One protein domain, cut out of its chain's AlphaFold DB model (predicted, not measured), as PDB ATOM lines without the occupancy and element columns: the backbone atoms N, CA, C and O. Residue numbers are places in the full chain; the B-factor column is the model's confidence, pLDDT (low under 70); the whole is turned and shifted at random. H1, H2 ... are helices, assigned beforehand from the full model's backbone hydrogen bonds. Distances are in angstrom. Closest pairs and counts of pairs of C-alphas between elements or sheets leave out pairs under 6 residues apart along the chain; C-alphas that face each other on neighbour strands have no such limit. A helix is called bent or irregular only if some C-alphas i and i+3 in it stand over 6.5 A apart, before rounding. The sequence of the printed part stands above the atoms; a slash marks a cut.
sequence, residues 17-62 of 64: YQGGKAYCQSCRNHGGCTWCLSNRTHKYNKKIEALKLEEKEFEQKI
ATOM      1  N   TYR A  17      75.348  66.162  -7.497       89.31
ATOM      2  CA  TYR A  17      75.571  67.394  -8.252       89.31
ATOM      3  C   TYR A  17      74.952  67.293  -9.652       89.31
ATOM      4  O   TYR A  17      75.638  67.125 -10.656       89.31
ATOM      5  N   GLN A  18      73.624  67.329  -9.703       87.88
ATOM      6  CA  GLN A  18      72.837  67.135 -10.915       87.88
ATOM      7  C   GLN A  18      71.762  68.219 -11.065       87.88
ATOM      8  O   GLN A  18      71.231  68.755 -10.089       87.88
ATOM      9  N   GLY A  19      71.428  68.517 -12.323       89.25
ATOM     10  CA  GLY A  19      70.396  69.478 -12.709       89.25
ATOM     11  C   GLY A  19      70.880  70.927 -12.842       89.25
ATOM     12  O   GLY A  19      71.842  71.349 -12.201       89.25
ATOM     13  N   GLY A  20      70.149  71.699 -13.660       89.31
ATOM     14  CA  GLY A  20      70.406  73.105 -14.030       89.31
ATOM     15  C   GLY A  20      71.010  73.970 -12.930       89.31
ATOM     16  O   GLY A  20      72.062  74.577 -13.094       89.31
ATOM     17  N   LYS A  21      70.322  74.007 -11.787       89.50
ATOM     18  CA  LYS A  21      70.642  74.873 -10.644       89.50
ATOM     19  C   LYS A  21      71.927  74.487  -9.912       89.50
ATOM     20  O   LYS A  21      72.537  75.351  -9.282       89.50
ATOM     21  N   ALA A  22      72.291  73.205  -9.948       90.62
ATOM     22  CA  ALA A  22      73.505  72.714  -9.314       90.62
ATOM     23  C   ALA A  22      74.719  73.127 -10.152       90.62
ATOM     24  O   ALA A  22      75.586  73.825  -9.632       90.62
ATOM     25  N   TYR A  23      74.715  72.794 -11.451       90.00
ATOM     26  CA  TYR A  23      75.874  72.997 -12.326       90.00
ATOM     27  C   TYR A  23      76.036  74.424 -12.865       90.00
ATOM     28  O   TYR A  23      77.164  74.877 -13.042       90.00
ATOM     29  N   CYS A  24      74.941  75.140 -13.146       92.69
ATOM     30  CA  CYS A  24      74.987  76.448 -13.797       92.69
ATOM     31  C   CYS A  24      74.507  77.556 -12.867       92.69
ATOM     32  O   CYS A  24      73.350  77.588 -12.442       92.69
ATOM     33  N   GLN A  25      75.390  78.527 -12.627       92.62
ATOM     34  CA  GLN A  25      75.068  79.718 -11.845       92.62
ATOM     35  C   GLN A  25      73.891  80.509 -12.433       92.62
ATOM     36  O   GLN A  25      73.034  80.971 -11.683       92.62
ATOM     37  N   SER A  26      73.783  80.583 -13.764       95.56
ATOM     38  CA  SER A  26      72.715  81.316 -14.453       95.56
ATOM     39  C   SER A  26      71.345  80.652 -14.306       95.56
ATOM     40  O   SER A  26      70.326  81.333 -14.379       95.56
ATOM     41  N   CYS A  27      71.293  79.338 -14.075       94.38
ATOM     42  CA  CYS A  27      70.043  78.595 -13.898       94.38
ATOM     43  C   CYS A  27      69.482  78.677 -12.469       94.38
ATOM     44  O   CYS A  27      68.376  78.188 -12.218       94.38
ATOM     45  N   ARG A  28      70.218  79.269 -11.517       92.12
ATOM     46  CA  ARG A  28      69.752  79.470 -10.135       92.12
ATOM     47  C   ARG A  28      68.560  80.429 -10.086       92.12
ATOM     48  O   ARG A  28      68.210  81.094 -11.065       92.12
ATOM     49  N   ASN A  29      67.893  80.478  -8.935       90.19
ATOM     50  CA  ASN A  29      66.829  81.458  -8.721       90.19
ATOM     51  C   ASN A  29      67.412  82.865  -8.928       90.19
ATOM     52  O   ASN A  29      68.503  83.143  -8.442       90.19
ATOM     53  N   HIS A  30      66.709  83.706  -9.689       89.00
ATOM     54  CA  HIS A  30      67.174  85.040 -10.107       89.00
ATOM     55  C   HIS A  30      68.473  85.068 -10.939       89.00
ATOM     56  O   HIS A  30      69.009  86.141 -11.187       89.00
ATOM     57  N   GLY A  31      68.952  83.920 -11.426       92.25
ATOM     58  CA  GLY A  31      70.054  83.869 -12.383       92.25
ATOM     59  C   GLY A  31      69.634  84.308 -13.791       92.25
ATOM     60  O   GLY A  31      68.442  84.404 -14.106       92.25
ATOM     61  N   GLY A  32      70.634  84.535 -14.647       95.19
ATOM     62  CA  GLY A  32      70.473  85.078 -16.001       95.19
ATOM     63  C   GLY A  32      69.986  84.101 -17.080       95.19
ATOM     64  O   GLY A  32      69.971  84.458 -18.252       95.19
ATOM     65  N   CYS A  33      69.609  82.862 -16.745       95.19
ATOM     66  CA  CYS A  33      69.074  81.931 -17.740       95.19
ATOM     67  C   CYS A  33      67.688  82.391 -18.223       95.19
ATOM     68  O   CYS A  33      66.723  82.383 -17.453       95.19
ATOM     69  N   THR A  34      67.585  82.737 -19.508       95.00
ATOM     70  CA  THR A  34      66.351  83.220 -20.148       95.00
ATOM     71  C   THR A  34      65.234  82.182 -20.105       95.00
ATOM     72  O   THR A  34      64.116  82.515 -19.732       95.00
ATOM     73  N   TRP A  35      65.533  80.907 -20.367       94.25
ATOM     74  CA  TRP A  35      64.551  79.820 -20.260       94.25
ATOM     75  C   TRP A  35      63.962  79.709 -18.848       94.25
ATOM     76  O   TRP A  35      62.745  79.664 -18.656       94.25
ATOM     77  N   CYS A  36      64.823  79.715 -17.825       94.25
ATOM     78  CA  CYS A  36      64.374  79.693 -16.436       94.25
ATOM     79  C   CYS A  36      63.590  80.957 -16.068       94.25
ATOM     80  O   CYS A  36      62.644  80.863 -15.289       94.25
ATOM     81  N   LEU A  37      63.973  82.124 -16.596       94.44
ATOM     82  CA  LEU A  37      63.247  83.375 -16.396       94.44
ATOM     83  C   LEU A  37      61.836  83.292 -16.981       94.44
ATOM     84  O   LEU A  37      60.886  83.517 -16.237       94.44
ATOM     85  N   SER A  38      61.700  82.892 -18.247       95.06
ATOM     86  CA  SER A  38      60.410  82.750 -18.931       95.06
ATOM     87  C   SER A  38      59.467  81.807 -18.185       95.06
ATOM     88  O   SER A  38      58.294  82.120 -18.005       95.06
ATOM     89  N   ASN A  39      59.985  80.695 -17.653       94.31
ATOM     90  CA  ASN A  39      59.183  79.770 -16.847       94.31
ATOM     91  C   ASN A  39      58.691  80.400 -15.533       94.31
ATOM     92  O   ASN A  39      57.556  80.161 -15.125       94.31
ATOM     93  N   ARG A  40      59.516  81.227 -14.872       93.88
ATOM     94  CA  ARG A  40      59.117  81.944 -13.646       93.88
ATOM     95  C   ARG A  40      58.097  83.050 -13.925       93.88
ATOM     96  O   ARG A  40      57.241  83.299 -13.081       93.88
ATOM     97  N   THR A  41      58.191  83.722 -15.074       95.81
ATOM     98  CA  THR A  41      57.349  84.883 -15.409       95.81
ATOM     99  C   THR A  41      56.113  84.542 -16.239       95.81
ATOM    100  O   THR A  41      55.233  85.385 -16.370       95.81
ATOM    101  N   HIS A  42      55.976  83.303 -16.720       96.81
ATOM    102  CA  HIS A  42      54.894  82.854 -17.603       96.81
ATOM    103  C   HIS A  42      53.483  83.288 -17.162       96.81
ATOM    104  O   HIS A  42      52.713  83.808 -17.969       96.81
ATOM    105  N   LYS A  43      53.143  83.142 -15.872       97.31
ATOM    106  CA  LYS A  43      51.829  83.560 -15.346       97.31
ATOM    107  C   LYS A  43      51.593  85.068 -15.492       97.31
ATOM    108  O   LYS A  43      50.467  85.480 -15.748       97.31
ATOM    109  N   TYR A  44      52.628  85.881 -15.300       97.50
ATOM    110  CA  TYR A  44      52.539  87.335 -15.423       97.50
ATOM    111  C   TYR A  44      52.494  87.762 -16.886       97.50
ATOM    112  O   TYR A  44      51.666  88.594 -17.231       97.50
ATOM    113  N   ASN A  45      53.297  87.136 -17.747       96.88
ATOM    114  CA  ASN A  45      53.296  87.425 -19.182       96.88
ATOM    115  C   ASN A  45      51.905  87.199 -19.790       96.88
ATOM    116  O   ASN A  45      51.392  88.091 -20.452       96.88
ATOM    117  N   LYS A  46      51.239  86.086 -19.450       97.50
ATOM    118  CA  LYS A  46      49.851  85.829 -19.872       97.50
ATOM    119  C   LYS A  46      48.868  86.915 -19.427       97.50
ATOM    120  O   LYS A  46      47.971  87.278 -20.176       97.50
ATOM    121  N   LYS A  47      49.022  87.437 -18.206       97.81
ATOM    122  CA  LYS A  47      48.182  88.538 -17.710       97.81
ATOM    123  C   LYS A  47      48.451  89.835 -18.465       97.81
ATOM    124  O   LYS A  47      47.511  90.529 -18.814       97.81
ATOM    125  N   ILE A  48      49.720  90.147 -18.713       97.81
ATOM    126  CA  ILE A  48      50.123  91.334 -19.472       97.81
ATOM    127  C   ILE A  48      49.558  91.269 -20.893       97.81
ATOM    128  O   ILE A  48      49.081  92.274 -21.401       97.81
ATOM    129  N   GLU A  49      49.588  90.100 -21.532       97.31
ATOM    130  CA  GLU A  49      49.004  89.899 -22.862       97.31
ATOM    131  C   GLU A  49      47.490  90.128 -22.878       97.31
ATOM    132  O   GLU A  49      47.006  90.824 -23.764       97.31
ATOM    133  N   ALA A  50      46.758  89.608 -21.888       97.12
ATOM    134  CA  ALA A  50      45.318  89.839 -21.764       97.12
ATOM    135  C   ALA A  50      44.990  91.326 -21.540       97.12
ATOM    136  O   ALA A  50      44.167  91.886 -22.254       97.12
ATOM    137  N   LEU A  51      45.697  91.988 -20.619       97.69
ATOM    138  CA  LEU A  51      45.504  93.415 -20.338       97.69
ATOM    139  C   LEU A  51      45.786  94.292 -21.564       97.69
ATOM    140  O   LEU A  51      45.045  95.226 -21.834       97.69
ATOM    141  N   LYS A  52      46.819  93.962 -22.347       97.62
ATOM    142  CA  LYS A  52      47.122  94.659 -23.608       97.62
ATOM    143  C   LYS A  52      46.022  94.508 -24.657       97.62
ATOM    144  O   LYS A  52      45.939  95.335 -25.558       97.62
ATOM    145  N   LEU A  53      45.253  93.422 -24.615       96.94
ATOM    146  CA  LEU A  53      44.107  93.238 -25.502       96.94
ATOM    147  C   LEU A  53      42.955  94.147 -25.058       96.94
ATOM    148  O   LEU A  53      42.436  94.903 -25.870       96.94
ATOM    149  N   GLU A  54      42.632  94.124 -23.763       96.69
ATOM    150  CA  GLU A  54      41.596  94.972 -23.162       96.69
ATOM    151  C   GLU A  54      41.880  96.469 -23.375       96.69
ATOM    152  O   GLU A  54      40.982  97.226 -23.737       96.69
ATOM    153  N   GLU A  55      43.135  96.891 -23.206       97.25
ATOM    154  CA  GLU A  55      43.583  98.271 -23.433       97.25
ATOM    155  C   GLU A  55      43.323  98.716 -24.879       97.25
ATOM    156  O   GLU A  55      42.735  99.770 -25.104       97.25
ATOM    157  N   LYS A  56      43.653  97.871 -25.863       96.88
ATOM    158  CA  LYS A  56      43.395  98.156 -27.283       96.88
ATOM    159  C   LYS A  56      41.909  98.252 -27.607       96.88
ATOM    160  O   LYS A  56      41.508  99.126 -28.368       96.88
ATOM    161  N   GLU A  57      41.092  97.354 -27.058       96.06
ATOM    162  CA  GLU A  57      39.637  97.402 -27.244       96.06
ATOM    163  C   GLU A  57      39.038  98.682 -26.653       96.06
ATOM    164  O   GLU A  57      38.092  99.247 -27.203       96.06
ATOM    165  N   PHE A  58      39.576  99.146 -25.524       96.50
ATOM    166  CA  PHE A  58      39.155 100.392 -24.898       96.50
ATOM    167  C   PHE A  58      39.558 101.618 -25.727       96.50
ATOM    168  O   PHE A  58      38.728 102.495 -25.952       96.50
ATOM    169  N   GLU A  59      40.792 101.658 -26.232       96.56
ATOM    170  CA  GLU A  59      41.271 102.733 -27.109       96.56
ATOM    171  C   GLU A  59      40.445 102.845 -28.397       96.56
ATOM    172  O   GLU A  59      40.100 103.953 -28.802       96.56
ATOM    173  N   GLN A  60      40.073 101.714 -29.008       94.81
ATOM    174  CA  GLN A  60      39.209 101.689 -30.194       94.81
ATOM    175  C   GLN A  60      37.831 102.301 -29.911       94.81
ATOM    176  O   GLN A  60      37.378 103.156 -30.660       94.81
ATOM    177  N   LYS A  61      37.207 101.949 -28.779       92.38
ATOM    178  CA  LYS A  61      35.895 102.493 -28.376       92.38
ATOM    179  C   LYS A  61      35.895 103.993 -28.086       92.38
ATOM    180  O   LYS A  61      34.827 104.586 -28.064       92.38
ATOM    181  N   ILE A  62      37.046 104.582 -27.769       94.38
ATOM    182  CA  ILE A  62      37.171 106.035 -27.573       94.38
ATOM    183  C   ILE A  62      37.261 106.764 -28.920       94.38
ATOM    184  O   ILE A  62      36.920 107.944 -28.999       94.38
TER     185      ILE A  62
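Overview. This is residues 17 to 62 of the 64 residues of an uncharacterized protein of Ruminococcus sp. AM36-17 (UniProt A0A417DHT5). One long helix, H2, makes most of the length, kinked near residue 41, with residues 41 to 62 sticking out as a free arm; at its other end residues 17 to 33, mostly loop with the short helix H1, make a small head. The printed part has 46 residues, with two named helices, H1 then H2, and no named strand. The class is all helix. The whole is extended, with a radius of gyration of the C-alphas of 16.9 A, and its C-alphas span 57 by 13 by 11 A, the outline of a rod.

Arrangement. H2, residues 34 to 62, has a kink of 66 degrees near residue 41. It is irregular: C-alphas 40 and 43 are 7.7 A apart. Residues 41 to 62, which belong to H2, stand free, with no C-alpha 8 or more residues away along the chain within 10 A. H1, residues 20 to 23, is apart from H2, with no C-alpha of the one within 8 A of the other. A short link of 10 residues joins them. In H2, 23 of 25 pairs of O i and N i+4 are within hydrogen-bond range; H1 is too short for such a pair, and its one pair of O i and N i+3 is not within range.

Along the chain. H2 runs from C-alpha 34 at (66.351, 83.220, -20.148) to C-alpha 62 at (37.171, 106.035, -27.573), 37.8 A from first to last C-alpha. H1 begins at C-alpha 20, at (70.406, 73.105, -14.030), and measures 5.7 A from first to last C-alpha.

Size, cuts and confidence. The C-alphas of Tyr 17 and Ile 62, the first and last printed, are the two farthest apart, at 57.8 A. The printed part has no cut, and no link between its named helices is long. The mean pLDDT of the printed part is 94.4, and no printed residue is under 70.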